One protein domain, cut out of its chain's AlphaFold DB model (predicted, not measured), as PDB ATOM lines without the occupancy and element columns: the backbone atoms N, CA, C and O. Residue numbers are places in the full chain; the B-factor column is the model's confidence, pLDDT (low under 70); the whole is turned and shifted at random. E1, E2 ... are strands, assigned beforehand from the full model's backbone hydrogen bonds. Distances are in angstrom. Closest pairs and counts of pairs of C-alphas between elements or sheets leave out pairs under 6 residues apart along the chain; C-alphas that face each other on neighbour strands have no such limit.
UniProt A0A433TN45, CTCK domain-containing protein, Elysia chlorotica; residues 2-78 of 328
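AT A GLANCE: This is residues 2 to 78 of the 328 residues of the protein "CTCK domain-containing protein" of Elysia chlorotica (UniProt A0A433TN45). Little regular structure is here: a small three-stranded sheet, E3-E4-E5, lies at one end of an elongated body, and the small hairpin E1-E2 lies toward the other, where residues 10 to 19 stick out in a loop. The printed part has 77 residues, no named helix and five strands, E1 to E5, holding 21 residues, all strand and antiparallel. It is only just loose, close to compact, with a radius of gyration of the C-alphas of 14.0 A, and spans 46 by 24 by 22 A.

IN THESE COORDINATES: Find C-alpha 63 at (5.404, -49.265, 71.878); E4 runs 16.0 A to residue 68. E5, residues 71 to 76, covers 16.6 A, ending at (1.703, -50.906, 74.021). E3 is residues 56 to 58, E1 25 to 27, E2 33 to 35.

HOW THE PARTS SIT: E3, E4 and E5 form a meander, each strand the antiparallel neighbour of the one before; look at N 57 and O 65, 2.8 A, and N 66 and O 73, 2.9 A. In hairpin E1-E2, N 26 and O 34 are 2.8 A apart. E2 and E3 are apart.

THE WHOLE: The printed part has no cut. The E2 to E3 link is long. Residues 2 to 18, 27 to 31, 43 to 49 and 70 are under pLDDT 70.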
ATOM      1  N   LYS A   2       7.062 -34.304  72.707       37.91
ATOM      2  CA  LYS A   2       6.094 -33.231  72.962       37.91
ATOM      3  C   LYS A   2       5.372 -32.862  71.670       37.91
ATOM      4  O   LYS A   2       6.016 -32.670  70.651       37.91
ATOM      5  N   GLU A   3       4.053 -32.817  71.833       46.56
ATOM      6  CA  GLU A   3       3.013 -32.065  71.131       46.56
ATOM      7  C   GLU A   3       2.925 -32.182  69.603       46.56
ATOM      8  O   GLU A   3       3.678 -31.600  68.834       46.56
ATOM      9  N   SER A   4       1.899 -32.945  69.212       50.62
ATOM     10  CA  SER A   4       1.031 -32.740  68.049       50.62
ATOM     11  C   SER A   4       1.125 -31.352  67.416       50.62
ATOM     12  O   SER A   4       1.021 -30.336  68.109       50.62
ATOM     13  N   SER A   5       1.193 -31.328  66.085       64.19
ATOM     14  CA  SER A   5       1.286 -30.114  65.274       64.19
ATOM     15  C   SER A   5       0.173 -29.101  65.522       64.19
ATOM     16  O   SER A   5       0.415 -27.927  65.296       64.19
ATOM     17  N   CYS A   6      -0.990 -29.519  66.030       60.97
ATOM     18  CA  CYS A   6      -2.137 -28.646  66.281       60.97
ATOM     19  C   CYS A   6      -2.479 -28.485  67.780       60.97
ATOM     20  O   CYS A   6      -3.392 -27.733  68.120       60.97
ATOM     21  N   ALA A   7      -1.759 -29.170  68.685       57.59
ATOM     22  CA  ALA A   7      -1.922 -29.012  70.142       57.59
ATOM     23  C   ALA A   7      -0.929 -28.012  70.762       57.59
ATOM     24  O   ALA A   7      -1.046 -27.677  71.941       57.59
ATOM     25  N   GLY A   8       0.034 -27.520  69.976       55.53
ATOM     26  CA  GLY A   8       0.948 -26.469  70.399       55.53
ATOM     27  C   GLY A   8       0.222 -25.131  70.536       55.53
ATOM     28  O   GLY A   8      -0.088 -24.491  69.536       55.53
ATOM     29  N   LEU A   9       0.049 -24.697  71.789       46.94
ATOM     30  CA  LEU A   9      -0.463 -23.395  72.253       46.94
ATOM     31  C   LEU A   9      -1.978 -23.286  72.494       46.94
ATOM     32  O   LEU A   9      -2.630 -22.350  72.040       46.94
ATOM     33  N   VAL A  10      -2.511 -24.133  73.375       47.53
ATOM     34  CA  VAL A  10      -3.425 -23.609  74.404       47.53
ATOM     35  C   VAL A  10      -2.646 -23.580  75.717       47.53
ATOM     36  O   VAL A  10      -2.773 -24.466  76.555       47.53
ATOM     37  N   GLN A  11      -1.765 -22.587  75.880       44.53
ATOM     38  CA  GLN A  11      -1.363 -22.210  77.234       44.53
ATOM     39  C   GLN A  11      -2.567 -21.504  77.858       44.53
ATOM     40  O   GLN A  11      -2.993 -20.450  77.383       44.53
ATOM     41  N   GLU A  12      -3.149 -22.105  78.895       49.31
ATOM     42  CA  GLU A  12      -4.056 -21.393  79.791       49.31
ATOM     43  C   GLU A  12      -3.282 -20.238  80.436       49.31
ATOM     44  O   GLU A  12      -2.517 -20.429  81.379       49.31
ATOM     45  N   GLY A  13      -3.462 -19.031  79.905       51.28
ATOM     46  CA  GLY A  13      -2.976 -17.806  80.527       51.28
ATOM     47  C   GLY A  13      -2.357 -16.825  79.540       51.28
ATOM     48  O   GLY A  13      -1.327 -17.103  78.943       51.28
ATOM     49  N   SER A  14      -2.963 -15.635  79.471       47.81
ATOM     50  CA  SER A  14      -2.550 -14.448  78.705       47.81
ATOM     51  C   SER A  14      -2.799 -14.507  77.191       47.81
ATOM     52  O   SER A  14      -2.023 -15.058  76.416       47.81
ATOM     53  N   CYS A  15      -3.885 -13.859  76.758       57.31
ATOM     54  CA  CYS A  15      -4.134 -13.565  75.351       57.31
ATOM     55  C   CYS A  15      -3.206 -12.412  74.927       57.31
ATOM     56  O   CYS A  15      -3.442 -11.262  75.289       57.31
ATOM     57  N   GLU A  16      -2.120 -12.715  74.216       62.97
ATOM     58  CA  GLU A  16      -1.300 -11.696  73.552       62.97
ATOM     59  C   GLU A  16      -1.915 -11.358  72.184       62.97
ATOM     60  O   GLU A  16      -2.306 -12.268  71.451       62.97
ATOM     61  N   GLU A  17      -1.988 -10.072  71.810       60.84
ATOM     62  CA  GLU A  17      -2.460  -9.644  70.482       60.84
ATOM     63  C   GLU A  17      -1.503 -10.126  69.379       60.84
ATOM     64  O   GLU A  17      -0.550  -9.452  68.985       60.84
ATOM     65  N   LYS A  18      -1.747 -11.337  68.883       65.25
ATOM     66  CA  LYS A  18      -1.041 -11.957  67.761       65.25
ATOM     67  C   LYS A  18      -2.055 -12.403  66.715       65.25
ATOM     68  O   LYS A  18      -3.225 -12.631  67.016       65.25
ATOM     69  N   CYS A  19      -1.607 -12.559  65.469       71.31
ATOM     70  CA  CYS A  19      -2.440 -13.146  64.421       71.31
ATOM     71  C   CYS A  19      -2.932 -14.532  64.873       71.31
ATOM     72  O   CYS A  19      -2.131 -15.355  65.316       71.31
ATOM     73  N   ALA A  20      -4.225 -14.813  64.724       75.12
ATOM     74  CA  ALA A  20      -4.824 -16.120  64.984       75.12
ATOM     75  C   ALA A  20      -5.344 -16.734  63.677       75.12
ATOM     76  O   ALA A  20      -5.577 -16.022  62.698       75.12
ATOM     77  N   CYS A  21      -5.508 -18.056  63.653       77.06
ATOM     78  CA  CYS A  21      -6.158 -18.717  62.528       77.06
ATOM     79  C   CYS A  21      -7.653 -18.396  62.500       77.06
ATOM     80  O   CYS A  21      -8.273 -18.155  63.537       77.06
ATOM     81  N   LYS A  22      -8.231 -18.381  61.295       77.94
ATOM     82  CA  LYS A  22      -9.674 -18.216  61.106       77.94
ATOM     83  C   LYS A  22     -10.423 -19.373  61.776       77.94
ATOM     84  O   LYS A  22      -9.905 -20.483  61.845       77.94
ATOM     85  N   GLU A  23     -11.648 -19.120  62.232       78.00
ATOM     86  CA  GLU A  23     -12.512 -20.138  62.830       78.00
ATOM     87  C   GLU A  23     -12.592 -21.399  61.944       78.00
ATOM     88  O   GLU A  23     -12.850 -21.307  60.743       78.00
ATOM     89  N   GLY A  24     -12.298 -22.562  62.538       71.88
ATOM     90  CA  GLY A  24     -12.188 -23.850  61.842       71.88
ATOM     91  C   GLY A  24     -10.771 -24.258  61.403       71.88
ATOM     92  O   GLY A  24     -10.585 -25.410  61.022       71.88
ATOM     93  N   TYR A  25      -9.774 -23.370  61.501       73.12
ATOM     94  CA  TYR A  25      -8.371 -23.644  61.163       73.12
ATOM     95  C   TYR A  25      -7.482 -23.640  62.415       73.12
ATOM     96  O   TYR A  25      -7.648 -22.805  63.305       73.12
ATOM     97  N   LEU A  26      -6.507 -24.549  62.467       71.56
ATOM     98  CA  LEU A  26      -5.532 -24.699  63.550       71.56
ATOM     99  C   LEU A  26      -4.121 -24.411  63.028       71.56
ATOM    100  O   LEU A  26      -3.836 -24.635  61.853       71.56
ATOM    101  N   ARG A  27      -3.232 -23.894  63.885       69.44
ATOM    102  CA  ARG A  27      -1.818 -23.721  63.515       69.44
ATOM    103  C   ARG A  27      -1.133 -25.084  63.514       69.44
ATOM    104  O   ARG A  27      -1.245 -25.777  64.515       69.44
ATOM    105  N   ASN A  28      -0.436 -25.438  62.434       67.69
ATOM    106  CA  ASN A  28       0.465 -26.591  62.389       67.69
ATOM    107  C   ASN A  28       1.819 -26.270  63.067       67.69
ATOM    108  O   ASN A  28       2.077 -25.132  63.475       67.69
ATOM    109  N   ALA A  29       2.725 -27.253  63.133       65.31
ATOM    110  CA  ALA A  29       4.053 -27.106  63.744       65.31
ATOM    111  C   ALA A  29       4.952 -26.059  63.044       65.31
ATOM    112  O   ALA A  29       5.851 -25.507  63.674       65.31
ATOM    113  N   ASN A  30       4.679 -25.747  61.772       66.19
ATOM    114  CA  ASN A  30       5.379 -24.720  60.992       66.19
ATOM    115  C   ASN A  30       4.755 -23.320  61.158       66.19
ATOM    116  O   ASN A  30       5.255 -22.342  60.603       66.19
ATOM    117  N   GLY A  31       3.673 -23.201  61.937       69.38
ATOM    118  CA  GLY A  31       2.970 -21.949  62.199       69.38
ATOM    119  C   GLY A  31       1.933 -21.556  61.141       69.38
ATOM    120  O   GLY A  31       1.421 -20.438  61.204       69.38
ATOM    121  N   GLU A  32       1.587 -22.438  60.205       74.75
ATOM    122  CA  GLU A  32       0.584 -22.201  59.156       74.75
ATOM    123  C   GLU A  32      -0.816 -22.641  59.599       74.75
ATOM    124  O   GLU A  32      -0.960 -23.583  60.372       74.75
ATOM    125  N   CYS A  33      -1.860 -21.970  59.110       78.69
ATOM    126  CA  CYS A  33      -3.249 -22.290  59.445       78.69
ATOM    127  C   CYS A  33      -3.815 -23.349  58.496       78.69
ATOM    128  O   CYS A  33      -4.092 -23.039  57.338       78.69
ATOM    129  N   VAL A  34      -4.039 -24.559  59.003       75.75
ATOM    130  CA  VAL A  34      -4.558 -25.716  58.252       75.75
ATOM    131  C   VAL A  34      -5.867 -26.223  58.859       75.75
ATOM    132  O   VAL A  34      -6.181 -25.906  60.012       75.75
ATOM    133  N   MET A  35      -6.670 -26.975  58.102       73.50
ATOM    134  CA  MET A  35      -7.842 -27.644  58.685       73.50
ATOM    135  C   MET A  35      -7.406 -28.768  59.640       73.50
ATOM    136  O   MET A  35      -6.304 -29.302  59.539       73.50
ATOM    137  N   LYS A  36      -8.274 -29.150  60.583       71.12
ATOM    138  CA  LYS A  36      -7.974 -30.190  61.592       71.12
ATOM    139  C   LYS A  36      -7.557 -31.531  60.961       71.12
ATOM    140  O   LYS A  36      -6.731 -32.264  61.495       71.12
ATOM    141  N   ASP A  37      -8.158 -31.845  59.831       70.75
ATOM    142  CA  ASP A  37      -7.972 -33.024  58.996       70.75
ATOM    143  C   ASP A  37      -6.705 -32.951  58.123       70.75
ATOM    144  O   ASP A  37      -6.232 -33.982  57.655       70.75
ATOM    145  N   GLU A  38      -6.086 -31.774  58.012       70.12
ATOM    146  CA  GLU A  38      -4.804 -31.526  57.336       70.12
ATOM    147  C   GLU A  38      -3.621 -31.430  58.327       70.12
ATOM    148  O   GLU A  38      -2.495 -31.141  57.929       70.12
ATOM    149  N   CYS A  39      -3.841 -31.676  59.627       72.19
ATOM    150  CA  CYS A  39      -2.763 -31.726  60.620       72.19
ATOM    151  C   CYS A  39      -1.869 -32.969  60.387       72.19
ATOM    152  O   CYS A  39      -2.359 -34.104  60.373       72.19
ATOM    153  N   GLU A  40      -0.555 -32.756  60.255       71.69
ATOM    154  CA  GLU A  40       0.478 -33.793  60.059       71.69
ATOM    155  C   GLU A  40       1.268 -34.055  61.355       71.69
ATOM    156  O   GLU A  40       1.396 -33.160  62.193       71.69
ATOM    157  N   CYS A  41       1.832 -35.253  61.536       76.31
ATOM    158  CA  CYS A  41       2.754 -35.536  62.649       76.31
ATOM    159  C   CYS A  41       4.220 -35.534  62.178       76.31
ATOM    160  O   CYS A  41       4.476 -35.738  61.000       76.31
ATOM    161  N   TYR A  42       5.190 -35.349  63.081       71.00
ATOM    162  CA  TYR A  42       6.625 -35.333  62.739       71.00
ATOM    163  C   TYR A  42       7.440 -36.289  63.617       71.00
ATOM    164  O   TYR A  42       7.104 -36.507  64.787       71.00
ATOM    165  N   GLU A  43       8.494 -36.883  63.054       64.75
ATOM    166  CA  GLU A  43       9.360 -37.851  63.739       64.75
ATOM    167  C   GLU A  43      10.439 -37.151  64.594       64.75
ATOM    168  O   GLU A  43      11.384 -36.564  64.075       64.75
ATOM    169  N   GLY A  44      10.333 -37.217  65.925       60.81
ATOM    170  CA  GLY A  44      11.323 -36.621  66.837       60.81
ATOM    171  C   GLY A  44      11.257 -35.087  66.951       60.81
ATOM    172  O   GLY A  44      10.428 -34.429  66.335       60.81
ATOM    173  N   VAL A  45      12.124 -34.500  67.789       54.59
ATOM    174  CA  VAL A  45      12.113 -33.049  68.114       54.59
ATOM    175  C   VAL A  45      12.556 -32.172  66.931       54.59
ATOM    176  O   VAL A  45      12.223 -30.993  66.882       54.59
ATOM    177  N   SER A  46      13.270 -32.756  65.966       56.59
ATOM    178  CA  SER A  46      13.832 -32.063  64.797       56.59
ATOM    179  C   SER A  46      13.358 -32.662  63.469       56.59
ATOM    180  O   SER A  46      13.977 -32.416  62.434       56.59
ATOM    181  N   GLY A  47      12.312 -33.492  63.494       63.12
ATOM    182  CA  GLY A  47      11.776 -34.125  62.296       63.12
ATOM    183  C   GLY A  47      11.191 -33.090  61.351       63.12
ATOM    184  O   GLY A  47      10.231 -32.413  61.696       63.12
ATOM    185  N   THR A  48      11.755 -32.980  60.154       62.50
ATOM    186  CA  THR A  48      11.241 -32.100  59.093       62.50
ATOM    187  C   THR A  48      10.306 -32.826  58.128       62.50
ATOM    188  O   THR A  48       9.671 -32.189  57.293       62.50
ATOM    189  N   THR A  49      10.216 -34.155  58.231       69.38
ATOM    190  CA  THR A  49       9.415 -34.984  57.330       69.38
ATOM    191  C   THR A  49       8.014 -35.194  57.906       69.38
ATOM    192  O   THR A  49       7.902 -35.756  59.001       69.38
ATOM    193  N   PRO A  50       6.955 -34.776  57.195       71.88
ATOM    194  CA  PRO A  50       5.591 -34.977  57.650       71.88
ATOM    195  C   PRO A  50       5.152 -36.433  57.505       71.88
ATOM    196  O   PRO A  50       5.428 -37.105  56.507       71.88
ATOM    197  N   ILE A  51       4.444 -36.912  58.520       75.56
ATOM    198  CA  ILE A  51       3.883 -38.252  58.610       75.56
ATOM    199  C   ILE A  51       2.369 -38.158  58.382       75.56
ATOM    200  O   ILE A  51       1.683 -37.475  59.154       75.56
ATOM    201  N   PRO A  52       1.830 -38.862  57.367       76.06
ATOM    202  CA  PRO A  52       0.396 -38.901  57.111       76.06
ATOM    203  C   PRO A  52      -0.399 -39.477  58.286       76.06
ATOM    204  O   PRO A  52       0.053 -40.380  58.999       76.06
ATOM    205  N   GLN A  53      -1.637 -39.009  58.445       79.19
ATOM    206  CA  GLN A  53      -2.569 -39.595  59.407       79.19
ATOM    207  C   GLN A  53      -2.791 -41.087  59.117       79.19
ATOM    208  O   GLN A  53      -2.840 -41.524  57.969       79.19
ATOM    209  N   GLY A  54      -2.918 -41.883  60.178       78.75
ATOM    210  CA  GLY A  54      -3.048 -43.338  60.091       78.75
ATOM    211  C   GLY A  54      -1.719 -44.094  60.052       78.75
ATOM    212  O   GLY A  54      -1.721 -45.301  60.281       78.75
ATOM    213  N   PHE A  55      -0.588 -43.417  59.834       83.94
ATOM    214  CA  PHE A  55       0.723 -44.063  59.857       83.94
ATOM    215  C   PHE A  55       1.165 -44.407  61.289       83.94
ATOM    216  O   PHE A  55       0.894 -43.658  62.235       83.94
ATOM    217  N   HIS A  56       1.840 -45.548  61.449       84.31
ATOM    218  CA  HIS A  56       2.349 -46.052  62.729       84.31
ATOM    219  C   HIS A  56       3.868 -45.910  62.789       84.31
ATOM    220  O   HIS A  56       4.570 -46.356  61.884       84.31
ATOM    221  N   VAL A  57       4.375 -45.340  63.880       83.62
ATOM    222  CA  VAL A  57       5.810 -45.198  64.154       83.62
ATOM    223  C   VAL A  57       6.166 -46.025  65.384       83.62
ATOM    224  O   VAL A  57       5.493 -45.931  66.410       83.62
ATOM    225  N   ASN A  58       7.227 -46.827  65.302       83.50
ATOM    226  CA  ASN A  58       7.729 -47.583  66.448       83.50
ATOM    227  C   ASN A  58       8.649 -46.691  67.283       83.50
ATOM    228  O   ASN A  58       9.676 -46.225  66.798       83.50
ATOM    229  N   VAL A  59       8.271 -46.454  68.538       78.50
ATOM    230  CA  VAL A  59       9.033 -45.620  69.486       78.50
ATOM    231  C   VAL A  59       9.977 -46.464  70.345       78.50
ATOM    232  O   VAL A  59      10.974 -45.972  70.864       78.50
ATOM    233  N   GLY A  60       9.682 -47.754  70.442       76.75
ATOM    234  CA  GLY A  60      10.537 -48.796  70.988       76.75
ATOM    235  C   GLY A  60      10.068 -50.147  70.456       76.75
ATOM    236  O   GLY A  60       9.197 -50.214  69.585       76.75
ATOM    237  N   ASN A  61      10.597 -51.237  71.002       79.44
ATOM    238  CA  ASN A  61      10.222 -52.577  70.548       79.44
ATOM    239  C   ASN A  61       8.769 -52.939  70.916       79.44
ATOM    240  O   ASN A  61       8.084 -53.610  70.136       79.44
ATOM    241  N   CYS A  62       8.285 -52.441  72.061       84.38
ATOM    242  CA  CYS A  62       6.950 -52.732  72.596       84.38
ATOM    243  C   CYS A  62       5.926 -51.598  72.492       84.38
ATOM    244  O   CYS A  62       4.771 -51.808  72.855       84.38
ATOM    245  N   VAL A  63       6.305 -50.423  71.982       86.25
ATOM    246  CA  VAL A  63       5.404 -49.265  71.878       86.25
ATOM    247  C   VAL A  63       5.406 -48.732  70.455       86.25
ATOM    248  O   VAL A  63       6.456 -48.369  69.917       86.25
ATOM    249  N   PHE A  64       4.215 -48.630  69.870       86.69
ATOM    250  CA  PHE A  64       4.003 -47.941  68.602       86.69
ATOM    251  C   PHE A  64       3.039 -46.775  68.803       86.69
ATOM    252  O   PHE A  64       2.145 -46.826  69.646       86.69
ATOM    253  N   CYS A  65       3.221 -45.715  68.029       86.06
ATOM    254  CA  CYS A  65       2.374 -44.536  68.070       86.06
ATOM    255  C   CYS A  65       1.766 -44.293  66.697       86.06
ATOM    256  O   CYS A  65       2.471 -44.240  65.691       86.06
ATOM    257  N   GLN A  66       0.449 -44.133  66.656       87.06
ATOM    258  CA  GLN A  66      -0.282 -43.787  65.446       87.06
ATOM    259  C   GLN A  66      -0.464 -42.274  65.359       87.06
ATOM    260  O   GLN A  66      -0.895 -41.644  66.328       87.06
ATOM    261  N   CYS A  67      -0.189 -41.703  64.186       82.38
ATOM    262  CA  CYS A  67      -0.537 -40.317  63.899       82.38
ATOM    263  C   CYS A  67      -2.050 -40.179  63.674       82.38
ATOM    264  O   CYS A  67      -2.636 -40.866  62.832       82.38
ATOM    265  N   THR A  68      -2.683 -39.280  64.419       79.25
ATOM    266  CA  THR A  68      -4.101 -38.921  64.286       79.25
ATOM    267  C   THR A  68      -4.249 -37.408  64.167       79.25
ATOM    268  O   THR A  68      -3.323 -36.669  64.494       79.25
ATOM    269  N   ALA A  69      -5.437 -36.927  63.795       72.19
ATOM    270  CA  ALA A  69      -5.746 -35.493  63.747       72.19
ATOM    271  C   ALA A  69      -5.532 -34.749  65.088       72.19
ATOM    272  O   ALA A  69      -5.456 -33.525  65.116       72.19
ATOM    273  N   GLY A  70      -5.462 -35.469  66.217       69.88
ATOM    274  CA  GLY A  70      -5.162 -34.906  67.539       69.88
ATOM    275  C   GLY A  70      -3.689 -35.008  67.954       69.88
ATOM    276  O   GLY A  70      -3.318 -34.457  68.990       69.88
ATOM    277  N   GLY A  71      -2.843 -35.683  67.171       73.00
ATOM    278  CA  GLY A  71      -1.458 -36.005  67.517       73.00
ATOM    279  C   GLY A  71      -1.174 -37.502  67.575       73.00
ATOM    280  O   GLY A  71      -1.902 -38.316  67.005       73.00
ATOM    281  N   TYR A  72      -0.109 -37.866  68.292       76.88
ATOM    282  CA  TYR A  72       0.279 -39.258  68.498       76.88
ATOM    283  C   TYR A  72      -0.568 -39.937  69.574       76.88
ATOM    284  O   TYR A  72      -0.613 -39.480  70.716       76.88
ATOM    285  N   ILE A  73      -1.171 -41.074  69.224       83.62
ATOM    286  CA  ILE A  73      -1.754 -42.015  70.185       83.62
ATOM    287  C   ILE A  73      -0.822 -43.219  70.267       83.62
ATOM    288  O   ILE A  73      -0.675 -43.958  69.294       83.62
ATOM    289  N   CYS A  74      -0.177 -43.401  71.417       86.31
ATOM    290  CA  CYS A  74       0.763 -44.491  71.652       86.31
ATOM    291  C   CYS A  74       0.076 -45.673  72.328       86.31
ATOM    292  O   CYS A  74      -0.646 -45.499  73.307       86.31
ATOM    293  N   THR A  75       0.318 -46.868  71.801       87.00
ATOM    294  CA  THR A  75      -0.248 -48.123  72.296       87.00
ATOM    295  C   THR A  75       0.881 -49.115  72.559       87.00
ATOM    296  O   THR A  75       1.793 -49.274  71.745       87.00
ATOM    297  N   GLU A  76       0.823 -49.780  73.711       86.31
ATOM    298  CA  GLU A  76       1.703 -50.906  74.021       86.31
ATOM    299  C   GLU A  76       1.222 -52.158  73.284       86.31
ATOM    300  O   GLU A  76       0.027 -52.458  73.252       86.31
ATOM    301  N   ARG A  77       2.149 -52.904  72.689       87.56
ATOM    302  CA  ARG A  77       1.842 -54.169  72.021       87.56
ATOM    303  C   ARG A  77       1.569 -55.246  73.077       87.56
ATOM    304  O   ARG A  77       2.453 -55.560  73.867       87.56
ATOM    305  N   GLU A  78       0.366 -55.823  73.047       84.50
ATOM    306  CA  GLU A  78      -0.096 -56.835  74.017       84.50
ATOM    307  C   GLU A  78       0.819 -58.071  74.065       84.50
ATOM    308  O   GLU A  78       1.157 -58.530  75.146       84.50
TER     309      GLU A  78